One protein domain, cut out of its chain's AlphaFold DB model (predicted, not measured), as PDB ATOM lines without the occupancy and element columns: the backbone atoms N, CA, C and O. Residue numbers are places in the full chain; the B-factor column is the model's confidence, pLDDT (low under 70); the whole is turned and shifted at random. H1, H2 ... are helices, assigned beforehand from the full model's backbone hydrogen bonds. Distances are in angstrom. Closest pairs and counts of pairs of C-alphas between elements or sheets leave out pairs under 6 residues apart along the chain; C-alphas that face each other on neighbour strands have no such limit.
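What this domain is: This is residues 95 to 143 and 154 to 210 of the 284 residues of the protein "LAFA_0G17348g1_1" of Lachancea sp. CBS 6924 (UniProt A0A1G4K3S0). Three helices run nearly along one axis, with H3 between the long H1 and the short H2, and the far part of H1 sticks out as a free arm, residues 129 to 139. The printed part has 106 residues with three named helices in the order H1, H2, H3 and no named strand, all helix. It is loose, with a radius of gyration of the C-alphas of 18.3 A, and spans 64 by 25 by 18 A.

How they stand to each other: H1, residues 95 to 139, has a kink of 31 degrees near residue 125. With residues 105 to 116 alone it touches H3, residues 188 to 210, opposite ways at a shallow tilt of 11 degrees; the closest C-alphas, of Ala 112 and Leu 193, are 6.7 A apart. H2, residues 156 to 173, touches H3 the same way at a shallow tilt of 15 degrees, the closest C-alphas, of Asp 156 and Glu 188, 5.2 A apart. H1 and H2 are apart. O i to N i+4 pairs are within hydrogen-bond range in 37 of 41 for H1, 12 of 14 for H2 and 17 of 19 for H3.

Where its parts are: H1 begins at C-alpha 95 (250.113, 143.391, 183.018) and measures 59.9 A from first to last C-alpha, H2 25.2 A and H3 32.6 A, ending at C-alpha 210 (246.695, 149.734, 170.514).

The domain as a whole: Residues 144 to 153 are not printed, and C-alphas 143 and 154 are 23.2 A apart across the cut. The link from H2 to H3, 14 residues, is long. The mean pLDDT of the printed part is 72.2; residues 122 to 143 are among those under 70.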
ATOM      1  N   GLU A  95     249.306 144.608 183.041       73.25
ATOM      2  CA  GLU A  95     250.113 143.391 183.018       73.25
ATOM      3  C   GLU A  95     249.519 142.343 182.070       73.25
ATOM      4  O   GLU A  95     250.213 141.892 181.162       73.25
ATOM      5  N   ASP A  96     248.223 142.039 182.163       72.06
ATOM      6  CA  ASP A  96     247.539 141.118 181.245       72.06
ATOM      7  C   ASP A  96     247.674 141.569 179.785       72.06
ATOM      8  O   ASP A  96     247.966 140.771 178.891       72.06
ATOM      9  N   ALA A  97     247.485 142.868 179.532       68.69
ATOM     10  CA  ALA A  97     247.545 143.409 178.184       68.69
ATOM     11  C   ALA A  97     248.981 143.445 177.633       68.69
ATOM     12  O   ALA A  97     249.180 143.304 176.426       68.69
ATOM     13  N   THR A  98     249.991 143.606 178.495       68.12
ATOM     14  CA  THR A  98     251.410 143.652 178.099       68.12
ATOM     15  C   THR A  98     252.093 142.287 178.079       68.12
ATOM     16  O   THR A  98     253.038 142.112 177.309       68.12
ATOM     17  N   THR A  99     251.598 141.302 178.831       75.44
ATOM     18  CA  THR A  99     252.136 139.933 178.924       75.44
ATOM     19  C   THR A  99     252.444 139.302 177.562       75.44
ATOM     20  O   THR A  99     253.591 138.895 177.355       75.44
ATOM     21  N   PRO A 100     251.517 139.250 176.582       67.50
ATOM     22  CA  PRO A 100     251.820 138.631 175.291       67.50
ATOM     23  C   PRO A 100     252.942 139.363 174.540       67.50
ATOM     24  O   PRO A 100     253.770 138.723 173.889       67.50
ATOM     25  N   PHE A 101     253.028 140.691 174.664       70.31
ATOM     26  CA  PHE A 101     254.078 141.485 174.022       70.31
ATOM     27  C   PHE A 101     255.438 141.275 174.685       70.31
ATOM     28  O   PHE A 101     256.436 141.097 173.985       70.31
ATOM     29  N   VAL A 102     255.486 141.263 176.019       72.81
ATOM     30  CA  VAL A 102     256.717 141.047 176.790       72.81
ATOM     31  C   VAL A 102     257.243 139.628 176.572       72.81
ATOM     32  O   VAL A 102     258.420 139.465 176.251       72.81
ATOM     33  N   CYS A 103     256.379 138.612 176.654       71.12
ATOM     34  CA  CYS A 103     256.749 137.221 176.392       71.12
ATOM     35  C   CYS A 103     257.280 137.033 174.969       71.12
ATOM     36  O   CYS A 103     258.362 136.473 174.794       71.12
ATOM     37  N   THR A 104     256.576 137.559 173.959       68.25
ATOM     38  CA  THR A 104     257.009 137.454 172.556       68.25
ATOM     39  C   THR A 104     258.342 138.161 172.338       68.25
ATOM     40  O   THR A 104     259.260 137.584 171.762       68.25
ATOM     41  N   ARG A 105     258.496 139.390 172.845       70.56
ATOM     42  CA  ARG A 105     259.751 140.143 172.746       70.56
ATOM     43  C   ARG A 105     260.908 139.374 173.380       70.56
ATOM     44  O   ARG A 105     261.959 139.246 172.759       70.56
ATOM     45  N   ASN A 106     260.722 138.858 174.592       74.44
ATOM     46  CA  ASN A 106     261.764 138.137 175.319       74.44
ATOM     47  C   ASN A 106     262.132 136.818 174.632       74.44
ATOM     48  O   ASN A 106     263.313 136.490 174.552       74.44
ATOM     49  N   ALA A 107     261.147 136.082 174.111       72.19
ATOM     50  CA  ALA A 107     261.382 134.863 173.345       72.19
ATOM     51  C   ALA A 107     262.171 135.152 172.062       72.19
ATOM     52  O   ALA A 107     263.181 134.502 171.812       72.19
ATOM     53  N   VAL A 108     261.770 136.175 171.298       67.31
ATOM     54  CA  VAL A 108     262.473 136.591 170.074       67.31
ATOM     55  C   VAL A 108     263.916 136.980 170.380       67.31
ATOM     56  O   VAL A 108     264.819 136.512 169.700       67.31
ATOM     57  N   VAL A 109     264.154 137.781 171.424       73.44
ATOM     58  CA  VAL A 109     265.514 138.189 171.813       73.44
ATOM     59  C   VAL A 109     266.369 136.982 172.207       73.44
ATOM     60  O   VAL A 109     267.492 136.876 171.727       73.44
ATOM     61  N   LYS A 110     265.841 136.056 173.020       73.31
ATOM     62  CA  LYS A 110     266.569 134.851 173.456       73.31
ATOM     63  C   LYS A 110     266.894 133.901 172.306       73.31
ATOM     64  O   LYS A 110     268.006 133.391 172.234       73.31
ATOM     65  N   VAL A 111     265.932 133.650 171.416       70.31
ATOM     66  CA  VAL A 111     266.146 132.788 170.242       70.31
ATOM     67  C   VAL A 111     267.171 133.423 169.313       70.31
ATOM     68  O   VAL A 111     268.066 132.741 168.829       70.31
ATOM     69  N   ALA A 112     267.070 134.733 169.097       69.25
ATOM     70  CA  ALA A 112     267.985 135.444 168.226       69.25
ATOM     71  C   ALA A 112     269.415 135.458 168.793       69.25
ATOM     72  O   ALA A 112     270.348 135.167 168.051       69.25
ATOM     73  N   SER A 113     269.601 135.712 170.095       71.25
ATOM     74  CA  SER A 113     270.928 135.655 170.724       71.25
ATOM     75  C   SER A 113     271.516 134.244 170.690       71.25
ATOM     76  O   SER A 113     272.644 134.075 170.250       71.25
ATOM     77  N   ALA A 114     270.727 133.221 171.039       71.00
ATOM     78  CA  ALA A 114     271.179 131.831 170.994       71.00
ATOM     79  C   ALA A 114     271.555 131.378 169.572       71.00
ATOM     80  O   ALA A 114     272.503 130.619 169.398       71.00
ATOM     81  N   ALA A 115     270.835 131.849 168.551       67.25
ATOM     82  CA  ALA A 115     271.158 131.562 167.157       67.25
ATOM     83  C   ALA A 115     272.472 132.224 166.715       67.25
ATOM     84  O   ALA A 115     273.230 131.607 165.968       67.25
ATOM     85  N   VAL A 116     272.760 133.444 167.181       68.56
ATOM     86  CA  VAL A 116     274.047 134.108 166.919       68.56
ATOM     87  C   VAL A 116     275.179 133.403 167.646       68.56
ATOM     88  O   VAL A 116     276.155 133.047 167.000       68.56
ATOM     89  N   ASP A 117     275.009 133.089 168.930       70.50
ATOM     90  CA  ASP A 117     276.009 132.351 169.700       70.50
ATOM     91  C   ASP A 117     276.292 130.977 169.072       70.50
ATOM     92  O   ASP A 117     277.439 130.543 168.989       70.50
ATOM     93  N   ALA A 118     275.261 130.279 168.587       68.62
ATOM     94  CA  ALA A 118     275.429 129.005 167.898       68.62
ATOM     95  C   ALA A 118     276.128 129.165 166.541       68.62
ATOM     96  O   ALA A 118     277.019 128.383 166.214       68.62
ATOM     97  N   ALA A 119     275.752 130.169 165.748       66.56
ATOM     98  CA  ALA A 119     276.396 130.421 164.466       66.56
ATOM     99  C   ALA A 119     277.868 130.815 164.640       66.56
ATOM    100  O   ALA A 119     278.717 130.308 163.907       66.56
ATOM    101  N   ASP A 120     278.181 131.647 165.632       66.62
ATOM    102  CA  ASP A 120     279.546 132.069 165.918       66.62
ATOM    103  C   ASP A 120     280.392 130.884 166.405       66.62
ATOM    104  O   ASP A 120     281.448 130.615 165.835       66.62
ATOM    105  N   ASN A 121     279.902 130.093 167.366       70.06
ATOM    106  CA  ASN A 121     280.673 128.989 167.950       70.06
ATOM    107  C   ASN A 121     280.788 127.748 167.048       70.06
ATOM    108  O   ASN A 121     281.832 127.097 167.034       70.06
ATOM    109  N   TYR A 122     279.733 127.387 166.309       65.62
ATOM    110  CA  TYR A 122     279.694 126.130 165.546       65.62
ATOM    111  C   TYR A 122     279.947 126.296 164.052       65.62
ATOM    112  O   TYR A 122     280.287 125.315 163.390       65.62
ATOM    113  N   VAL A 123     279.794 127.504 163.501       63.72
ATOM    114  CA  VAL A 123     279.992 127.740 162.066       63.72
ATOM    115  C   VAL A 123     281.119 128.725 161.818       63.72
ATOM    116  O   VAL A 123     282.041 128.405 161.068       63.72
ATOM    117  N   TYR A 124     281.091 129.901 162.442       62.72
ATOM    118  CA  TYR A 124     282.076 130.941 162.174       62.72
ATOM    119  C   TYR A 124     283.452 130.553 162.705       62.72
ATOM    120  O   TYR A 124     284.374 130.432 161.909       62.72
ATOM    121  N   GLU A 125     283.590 130.285 164.001       64.56
ATOM    122  CA  GLU A 125     284.865 129.990 164.660       64.56
ATOM    123  C   GLU A 125     285.636 128.818 164.010       64.56
ATOM    124  O   GLU A 125     286.794 129.011 163.624       64.56
ATOM    125  N   PRO A 126     285.045 127.627 163.765       62.81
ATOM    126  CA  PRO A 126     285.780 126.522 163.145       62.81
ATOM    127  C   PRO A 126     286.153 126.804 161.682       62.81
ATOM    128  O   PRO A 126     287.268 126.484 161.256       62.81
ATOM    129  N   THR A 127     285.269 127.446 160.912       61.06
ATOM    130  CA  THR A 127     285.546 127.791 159.506       61.06
ATOM    131  C   THR A 127     286.591 128.905 159.420       61.06
ATOM    132  O   THR A 127     287.514 128.841 158.610       61.06
ATOM    133  N   HIS A 128     286.514 129.896 160.305       63.44
ATOM    134  CA  HIS A 128     287.471 130.987 160.440       63.44
ATOM    135  C   HIS A 128     288.862 130.462 160.803       63.44
ATOM    136  O   HIS A 128     289.846 130.834 160.163       63.44
ATOM    137  N   GLN A 129     288.959 129.526 161.750       64.31
ATOM    138  CA  GLN A 129     290.224 128.888 162.113       64.31
ATOM    139  C   GLN A 129     290.823 128.071 160.962       64.31
ATOM    140  O   GLN A 129     292.039 128.115 160.753       64.31
ATOM    141  N   GLN A 130     290.007 127.358 160.180       64.69
ATOM    142  CA  GLN A 130     290.485 126.644 158.990       64.69
ATOM    143  C   GLN A 130     290.956 127.601 157.889       64.69
ATOM    144  O   GLN A 130     292.024 127.389 157.312       64.69
ATOM    145  N   VAL A 131     290.233 128.696 157.644       63.56
ATOM    146  CA  VAL A 131     290.624 129.697 156.642       63.56
ATOM    147  C   VAL A 131     291.858 130.488 157.085       63.56
ATOM    148  O   VAL A 131     292.726 130.762 156.261       63.56
ATOM    149  N   ILE A 132     292.018 130.790 158.377       64.00
ATOM    150  CA  ILE A 132     293.261 131.364 158.917       64.00
ATOM    151  C   ILE A 132     294.425 130.387 158.756       64.00
ATOM    152  O   ILE A 132     295.507 130.816 158.364       64.00
ATOM    153  N   LYS A 133     294.238 129.086 159.028       66.81
ATOM    154  CA  LYS A 133     295.279 128.066 158.805       66.81
ATOM    155  C   LYS A 133     295.669 127.989 157.328       66.81
ATOM    156  O   LYS A 133     296.858 127.999 157.022       66.81
ATOM    157  N   PHE A 134     294.691 128.005 156.423       63.22
ATOM    158  CA  PHE A 134     294.929 128.022 154.981       63.22
ATOM    159  C   PHE A 134     295.625 129.311 154.524       63.22
ATOM    160  O   PHE A 134     296.591 129.252 153.775       63.22
ATOM    161  N   ARG A 135     295.214 130.478 155.032       59.56
ATOM    162  CA  ARG A 135     295.853 131.768 154.737       59.56
ATOM    163  C   ARG A 135     297.273 131.837 155.286       59.56
ATOM    164  O   ARG A 135     298.147 132.321 154.585       59.56
ATOM    165  N   LYS A 136     297.530 131.338 156.500       61.72
ATOM    166  CA  LYS A 136     298.889 131.222 157.056       61.72
ATOM    167  C   LYS A 136     299.751 130.302 156.193       61.72
ATOM    168  O   LYS A 136     300.886 130.652 155.904       61.72
ATOM    169  N   PHE A 137     299.202 129.180 155.728       62.34
ATOM    170  CA  PHE A 137     299.882 128.259 154.815       62.34
ATOM    171  C   PHE A 137     300.168 128.888 153.437       62.34
ATOM    172  O   PHE A 137     301.267 128.741 152.909       62.34
ATOM    173  N   TYR A 138     299.210 129.625 152.871       50.22
ATOM    174  CA  TYR A 138     299.310 130.239 151.544       50.22
ATOM    175  C   TYR A 138     300.182 131.508 151.543       50.22
ATOM    176  O   TYR A 138     301.055 131.652 150.688       50.22
ATOM    177  N   ASN A 139     300.029 132.386 152.543       54.47
ATOM    178  CA  ASN A 139     300.881 133.568 152.738       54.47
ATOM    179  C   ASN A 139     302.333 133.176 153.056       54.47
ATOM    180  O   ASN A 139     303.245 133.880 152.643       54.47
ATOM    181  N   ALA A 140     302.563 132.047 153.740       56.25
ATOM    182  CA  ALA A 140     303.914 131.538 153.981       56.25
ATOM    183  C   ALA A 140     304.601 130.992 152.717       56.25
ATOM    184  O   ALA A 140     305.822 130.855 152.717       56.25
ATOM    185  N   LYS A 141     303.849 130.659 151.656       55.03
ATOM    186  CA  LYS A 141     304.415 130.072 150.432       55.03
ATOM    187  C   LYS A 141     304.376 130.959 149.193       55.03
ATOM    188  O   LYS A 141     305.205 130.719 148.322       55.03
ATOM    189  N   PHE A 142     303.462 131.932 149.075       48.84
ATOM    190  CA  PHE A 142     303.263 132.588 147.776       48.84
ATOM    191  C   PHE A 142     303.113 134.117 147.731       48.84
ATOM    192  O   PHE A 142     303.493 134.628 146.694       48.84
ATOM    193  N   TYR A 143     302.660 134.873 148.746       45.28
ATOM    194  CA  TYR A 143     302.703 136.361 148.722       45.28
ATOM    195  C   TYR A 143     302.364 136.996 150.088       45.28
ATOM    196  O   TYR A 143     301.505 136.497 150.820       45.28
ATOM    197  N   SER A 154     281.094 132.942 155.919       56.97
ATOM    198  CA  SER A 154     280.723 132.009 154.839       56.97
ATOM    199  C   SER A 154     279.207 131.896 154.633       56.97
ATOM    200  O   SER A 154     278.756 131.500 153.560       56.97
ATOM    201  N   LEU A 155     278.419 132.291 155.638       61.59
ATOM    202  CA  LEU A 155     276.958 132.323 155.602       61.59
ATOM    203  C   LEU A 155     276.373 133.642 155.072       61.59
ATOM    204  O   LEU A 155     275.182 133.690 154.760       61.59
ATOM    205  N   ASP A 156     277.175 134.699 154.921       65.12
ATOM    206  CA  ASP A 156     276.697 136.017 154.483       65.12
ATOM    207  C   ASP A 156     275.921 135.981 153.148       65.12
ATOM    208  O   ASP A 156     274.859 136.603 153.074       65.12
ATOM    209  N   PRO A 157     276.341 135.225 152.110       65.19
ATOM    210  CA  PRO A 157     275.596 135.139 150.849       65.19
ATOM    211  C   PRO A 157     274.204 134.507 150.992       65.19
ATOM    212  O   PRO A 157     273.308 134.814 150.206       65.19
ATOM    213  N   ILE A 158     274.016 133.638 151.991       70.06
ATOM    214  CA  ILE A 158     272.746 132.952 152.250       70.06
ATOM    215  C   ILE A 158     271.823 133.846 153.078       70.06
ATOM    216  O   ILE A 158     270.630 133.913 152.795       70.06
ATOM    217  N   VAL A 159     272.354 134.567 154.071       73.56
ATOM    218  CA  VAL A 159     271.558 135.401 154.991       73.56
ATOM    219  C   VAL A 159     271.194 136.762 154.381       73.56
ATOM    220  O   VAL A 159     270.089 137.263 154.602       73.56
ATOM    221  N   ALA A 160     272.058 137.336 153.540       75.38
ATOM    222  CA  ALA A 160     271.826 138.617 152.866       75.38
ATOM    223  C   ALA A 160     270.454 138.751 152.153       75.38
ATOM    224  O   ALA A 160     269.781 139.772 152.353       75.38
ATOM    225  N   PRO A 161     269.973 137.779 151.343       81.81
ATOM    226  CA  PRO A 161     268.657 137.885 150.709       81.81
ATOM    227  C   PRO A 161     267.500 137.870 151.720       81.81
ATOM    228  O   PRO A 161     266.501 138.563 151.504       81.81
ATOM    229  N   TYR A 162     267.627 137.144 152.836       81.81
ATOM    230  CA  TYR A 162     266.623 137.151 153.905       81.81
ATOM    231  C   TYR A 162     266.591 138.490 154.633       81.81
ATOM    232  O   TYR A 162     265.511 139.048 154.813       81.81
ATOM    233  N   ASN A 163     267.753 139.058 154.956       84.38
ATOM    234  CA  ASN A 163     267.845 140.386 155.562       84.38
ATOM    235  C   ASN A 163     267.207 141.459 154.679       84.38
ATOM    236  O   ASN A 163     266.451 142.294 155.173       84.38
ATOM    237  N   LYS A 164     267.420 141.395 153.359       85.56
ATOM    238  CA  LYS A 164     266.782 142.316 152.409       85.56
ATOM    239  C   LYS A 164     265.255 142.174 152.399       85.56
ATOM    240  O   LYS A 164     264.554 143.185 152.403       85.56
ATOM    241  N   LYS A 165     264.728 140.942 152.424       86.31
ATOM    242  CA  LYS A 165     263.276 140.694 152.520       86.31
ATOM    243  C   LYS A 165     262.702 141.175 153.857       86.31
ATOM    244  O   LYS A 165     261.653 141.816 153.862       86.31
ATOM    245  N   LEU A 166     263.389 140.909 154.968       83.75
ATOM    246  CA  LEU A 166     262.996 141.342 156.311       83.75
ATOM    247  C   LEU A 166     262.952 142.870 156.408       83.75
ATOM    248  O   LEU A 166     261.980 143.431 156.911       83.75
ATOM    249  N   GLU A 167     263.968 143.547 155.879       86.75
ATOM    250  CA  GLU A 167     264.036 145.005 155.828       86.75
ATOM    251  C   GLU A 167     262.881 145.591 154.999       86.75
ATOM    252  O   GLU A 167     262.185 146.498 155.457       86.75
ATOM    253  N   GLN A 168     262.610 145.036 153.813       88.31
ATOM    254  CA  GLN A 168     261.502 145.471 152.956       88.31
ATOM    255  C   GLN A 168     260.132 145.252 153.610       88.31
ATOM    256  O   GLN A 168     259.290 146.152 153.594       88.31
ATOM    257  N   ALA A 169     259.903 144.083 154.211       84.56
ATOM    258  CA  ALA A 169     258.661 143.780 154.917       84.56
ATOM    259  C   ALA A 169     258.457 144.711 156.121       84.56
ATOM    260  O   ALA A 169     257.361 145.243 156.316       84.56
ATOM    261  N   THR A 170     259.528 144.967 156.877       84.56
ATOM    262  CA  THR A 170     259.522 145.881 158.026       84.56
ATOM    263  C   THR A 170     259.175 147.299 157.590       84.56
ATOM    264  O   THR A 170     258.234 147.870 158.128       84.56
ATOM    265  N   LYS A 171     259.838 147.844 156.561       86.75
ATOM    266  CA  LYS A 171     259.547 149.193 156.041       86.75
ATOM    267  C   LYS A 171     258.131 149.307 155.475       86.75
ATOM    268  O   LYS A 171     257.481 150.330 155.664       86.75
ATOM    269  N   ARG A 172     257.622 148.258 154.820       87.81
ATOM    270  CA  ARG A 172     256.260 148.242 154.264       87.81
ATOM    271  C   ARG A 172     255.184 148.230 155.350       87.81
ATOM    272  O   ARG A 172     254.137 148.843 155.166       87.81
ATOM    273  N   ARG A 173     255.394 147.489 156.443       82.69
ATOM    274  CA  ARG A 173     254.383 147.308 157.500       82.69
ATOM    275  C   ARG A 173     254.510 148.324 158.636       82.69
ATOM    276  O   ARG A 173     253.498 148.674 159.236       82.69
ATOM    277  N   PHE A 174     255.727 148.792 158.897       85.12
ATOM    278  CA  PHE A 174     256.092 149.738 159.948       85.12
ATOM    279  C   PHE A 174     257.085 150.776 159.374       85.12
ATOM    280  O   PHE A 174     258.301 150.661 159.565       85.12
ATOM    281  N   PRO A 175     256.598 151.775 158.614       83.00
ATOM    282  CA  PRO A 175     257.464 152.724 157.909       83.00
ATOM    283  C   PRO A 175     258.196 153.685 158.854       83.00
ATOM    284  O   PRO A 175     259.300 154.126 158.544       83.00
ATOM    285  N   GLU A 176     257.624 153.960 160.024       79.06
ATOM    286  CA  GLU A 176     258.175 154.883 161.015       79.06
ATOM    287  C   GLU A 176     259.333 154.245 161.796       79.06
ATOM    288  O   GLU A 176     259.144 153.312 162.577       79.06
ATOM    289  N   GLY A 177     260.552 154.747 161.589       75.25
ATOM    290  CA  GLY A 177     261.747 154.320 162.315       75.25
ATOM    291  C   GLY A 177     263.039 154.647 161.573       75.25
ATOM    292  O   GLY A 177     263.021 155.023 160.406       75.25
ATOM    293  N   LYS A 178     264.180 154.490 162.252       81.75
ATOM    294  CA  LYS A 178     265.500 154.650 161.621       81.75
ATOM    295  C   LYS A 178     265.818 153.437 160.759       81.75
ATOM    296  O   LYS A 178     265.467 152.315 161.126       81.75
ATOM    297  N   ASP A 179     266.487 153.641 159.637       84.75
ATOM    298  CA  ASP A 179     266.959 152.537 158.809       84.75
ATOM    299  C   ASP A 179     268.198 151.883 159.426       84.75
ATOM    300  O   ASP A 179     269.028 152.549 160.047       84.75
ATOM    301  N   VAL A 180     268.296 150.561 159.286       83.25
ATOM    302  CA  VAL A 180     269.481 149.817 159.722       83.25
ATOM    303  C   VAL A 180     270.544 149.970 158.637       83.25
ATOM    304  O   VAL A 180     270.266 149.622 157.488       83.25
ATOM    305  N   PRO A 181     271.742 150.489 158.956       79.12
ATOM    306  CA  PRO A 181     272.786 150.670 157.958       79.12
ATOM    307  C   PRO A 181     273.198 149.325 157.346       79.12
ATOM    308  O   PRO A 181     273.218 148.293 158.010       79.12
ATOM    309  N   THR A 182     273.534 149.327 156.060       72.25
ATOM    310  CA  THR A 182     273.986 148.119 155.346       72.25
ATOM    311  C   THR A 182     275.452 147.788 155.650       72.25
ATOM    312  O   THR A 182     275.899 146.672 155.407       72.25
ATOM    313  N   SER A 183     276.217 148.754 156.164       65.19
ATOM    314  CA  SER A 183     277.649 148.654 156.457       65.19
ATOM    315  C   SER A 183     277.934 148.828 157.954       65.19
ATOM    316  O   SER A 183     277.166 149.469 158.668       65.19
ATOM    317  N   GLY A 184     279.046 148.251 158.427       64.25
ATOM    318  CA  GLY A 184     279.496 148.354 159.827       64.25
ATOM    319  C   GLY A 184     279.233 147.122 160.701       64.25
ATOM    320  O   GLY A 184     279.581 147.137 161.876       64.25
ATOM    321  N   TYR A 185     278.665 146.056 160.136       67.06
ATOM    322  CA  TYR A 185     278.440 144.775 160.809       67.06
ATOM    323  C   TYR A 185     279.540 143.766 160.458       67.06
ATOM    324  O   TYR A 185     280.025 143.753 159.325       67.06
ATOM    325  N   SER A 186     279.928 142.923 161.420       64.62
ATOM    326  CA  SER A 186     280.932 141.863 161.230       64.62
ATOM    327  C   SER A 186     280.412 140.698 160.379       64.62
ATOM    328  O   SER A 186     281.203 140.026 159.718       64.62
ATOM    329  N   SER A 187     279.092 140.481 160.364       67.44
ATOM    330  CA  SER A 187     278.401 139.451 159.574       67.44
ATOM    331  C   SER A 187     276.954 139.848 159.255       67.44
ATOM    332  O   SER A 187     276.344 140.657 159.962       67.44
ATOM    333  N   GLU A 188     276.345 139.239 158.239       71.56
ATOM    334  CA  GLU A 188     274.918 139.422 157.941       71.56
ATOM    335  C   GLU A 188     274.021 138.874 159.061       71.56
ATOM    336  O   GLU A 188     272.936 139.399 159.280       71.56
ATOM    337  N   ILE A 189     274.488 137.904 159.849       71.44
ATOM    338  CA  ILE A 189     273.774 137.405 161.035       71.44
ATOM    339  C   ILE A 189     273.667 138.497 162.110       71.44
ATOM    340  O   ILE A 189     272.591 138.743 162.660       71.44
ATOM    341  N   SER A 190     274.757 139.230 162.361       70.31
ATOM    342  CA  SER A 190     274.725 140.371 163.283       70.31
ATOM    343  C   SER A 190     273.814 141.498 162.769       70.31
ATOM    344  O   SER A 190     273.084 142.123 163.544       70.31
ATOM    345  N   ARG A 191     273.747 141.692 161.444       78.00
ATOM    346  CA  ARG A 191     272.787 142.607 160.812       78.00
ATOM    347  C   ARG A 191     271.340 142.119 160.954       78.00
ATOM    348  O   ARG A 191     270.450 142.949 161.134       78.00
ATOM    349  N   THR A 192     271.082 140.809 160.958       80.69
ATOM    350  CA  THR A 192     269.754 140.241 161.248       80.69
ATOM    351  C   THR A 192     269.286 140.611 162.654       80.69
ATOM    352  O   THR A 192     268.129 140.992 162.824       80.69
ATOM    353  N   LEU A 193     270.166 140.576 163.663       77.94
ATOM    354  CA  LEU A 193     269.822 141.034 165.016       77.94
ATOM    355  C   LEU A 193     269.452 142.512 165.038       77.94
ATOM    356  O   LEU A 193     268.446 142.885 165.641       77.94
ATOM    357  N   ALA A 194     270.230 143.347 164.349       81.06
ATOM    358  CA  ALA A 194     269.941 144.771 164.248       81.06
ATOM    359  C   ALA A 194     268.605 145.038 163.533       81.06
ATOM    360  O   ALA A 194     267.829 145.875 163.990       81.06
ATOM    361  N   LEU A 195     268.291 144.296 162.464       84.00
ATOM    362  CA  LEU A 195     267.005 144.366 161.757       84.00
ATOM    363  C   LEU A 195     265.835 143.897 162.629       84.00
ATOM    364  O   LEU A 195     264.802 144.562 162.666       84.00
ATOM    365  N   THR A 196     266.000 142.810 163.381       80.81
ATOM    366  CA  THR A 196     264.990 142.315 164.330       80.81
ATOM    367  C   THR A 196     264.762 143.306 165.470       80.81
ATOM    368  O   THR A 196     263.621 143.603 165.823       80.81
ATOM    369  N   HIS A 197     265.834 143.872 166.026       80.75
ATOM    370  CA  HIS A 197     265.745 144.915 167.043       80.75
ATOM    371  C   HIS A 197     265.035 146.161 166.500       80.75
ATOM    372  O   HIS A 197     264.164 146.723 167.164       80.75
ATOM    373  N   ASN A 198     265.356 146.557 165.267       84.31
ATOM    374  CA  ASN A 198     264.700 147.659 164.584       84.31
ATOM    375  C   ASN A 198     263.201 147.395 164.395       84.31
ATOM    376  O   ASN A 198     262.393 148.234 164.778       84.31
ATOM    377  N   LEU A 199     262.822 146.213 163.902       83.75
ATOM    378  CA  LEU A 199     261.426 145.794 163.769       83.75
ATOM    379  C   LEU A 199     260.680 145.893 165.107       83.75
ATOM    380  O   LEU A 199     259.619 146.513 165.166       83.75
ATOM    381  N   LEU A 200     261.250 145.356 166.191       80.88
ATOM    382  CA  LEU A 200     260.661 145.448 167.533       80.88
ATOM    383  C   LEU A 200     260.486 146.905 167.982       80.88
ATOM    384  O   LEU A 200     259.439 147.265 168.521       80.88
ATOM    385  N   HIS A 201     261.479 147.756 167.723       82.62
ATOM    386  CA  HIS A 201     261.409 149.175 168.051       82.62
ATOM    387  C   HIS A 201     260.311 149.895 167.253       82.62
ATOM    388  O   HIS A 201     259.570 150.690 167.825       82.62
ATOM    389  N   ARG A 202     260.161 149.605 165.953       84.12
ATOM    390  CA  ARG A 202     259.095 150.177 165.108       84.12
ATOM    391  C   ARG A 202     257.702 149.656 165.478       84.12
ATOM    392  O   ARG A 202     256.717 150.381 165.371       84.12
ATOM    393  N   MET A 203     257.606 148.415 165.955       80.25
ATOM    394  CA  MET A 203     256.352 147.825 166.435       80.25
ATOM    395  C   MET A 203     255.908 148.375 167.794       80.25
ATOM    396  O   MET A 203     254.708 148.453 168.053       80.25
ATOM    397  N   SER A 204     256.852 148.761 168.657       79.38
ATOM    398  CA  SER A 204     256.579 149.245 170.015       79.38
ATOM    399  C   SER A 204     255.542 150.380 170.088       79.38
ATOM    400  O   SER A 204     254.550 150.204 170.800       79.38
ATOM    401  N   PRO A 205     255.676 151.510 169.362       79.44
ATOM    402  CA  PRO A 205     254.689 152.593 169.431       79.44
ATOM    403  C   PRO A 205     253.314 152.165 168.902       79.44
ATOM    404  O   PRO A 205     252.285 152.564 169.445       79.44
ATOM    405  N   VAL A 206     253.265 151.287 167.893       81.50
ATOM    406  CA  VAL A 206     252.005 150.743 167.363       81.50
ATOM    407  C   VAL A 206     251.310 149.862 168.403       81.50
ATOM    408  O   VAL A 206     250.096 149.970 168.592       81.50
ATOM    409  N   ALA A 207     252.064 149.014 169.107       74.81
ATOM    410  CA  ALA A 207     251.546 148.197 170.198       74.81
ATOM    411  C   ALA A 207     251.052 149.067 171.362       74.81
ATOM    412  O   ALA A 207     249.937 148.866 171.837       74.81
ATOM    413  N   GLN A 208     251.817 150.088 171.760       73.44
ATOM    414  CA  GLN A 208     251.419 151.039 172.801       73.44
ATOM    415  C   GLN A 208     250.140 151.796 172.433       73.44
ATOM    416  O   GLN A 208     249.216 151.850 173.240       73.44
ATOM    417  N   ASN A 209     250.016 152.298 171.203       74.44
ATOM    418  CA  ASN A 209     248.794 152.961 170.745       74.44
ATOM    419  C   ASN A 209     247.583 152.019 170.740       74.44
ATOM    420  O   ASN A 209     246.468 152.438 171.059       74.44
ATOM    421  N   ARG A 210     247.768 150.736 170.406       73.62
ATOM    422  CA  ARG A 210     246.695 149.734 170.514       73.62
ATOM    423  C   ARG A 210     246.319 149.454 171.965       73.62
ATOM    424  O   ARG A 210     245.130 149.382 172.256       73.62
TER     425      ARG A 210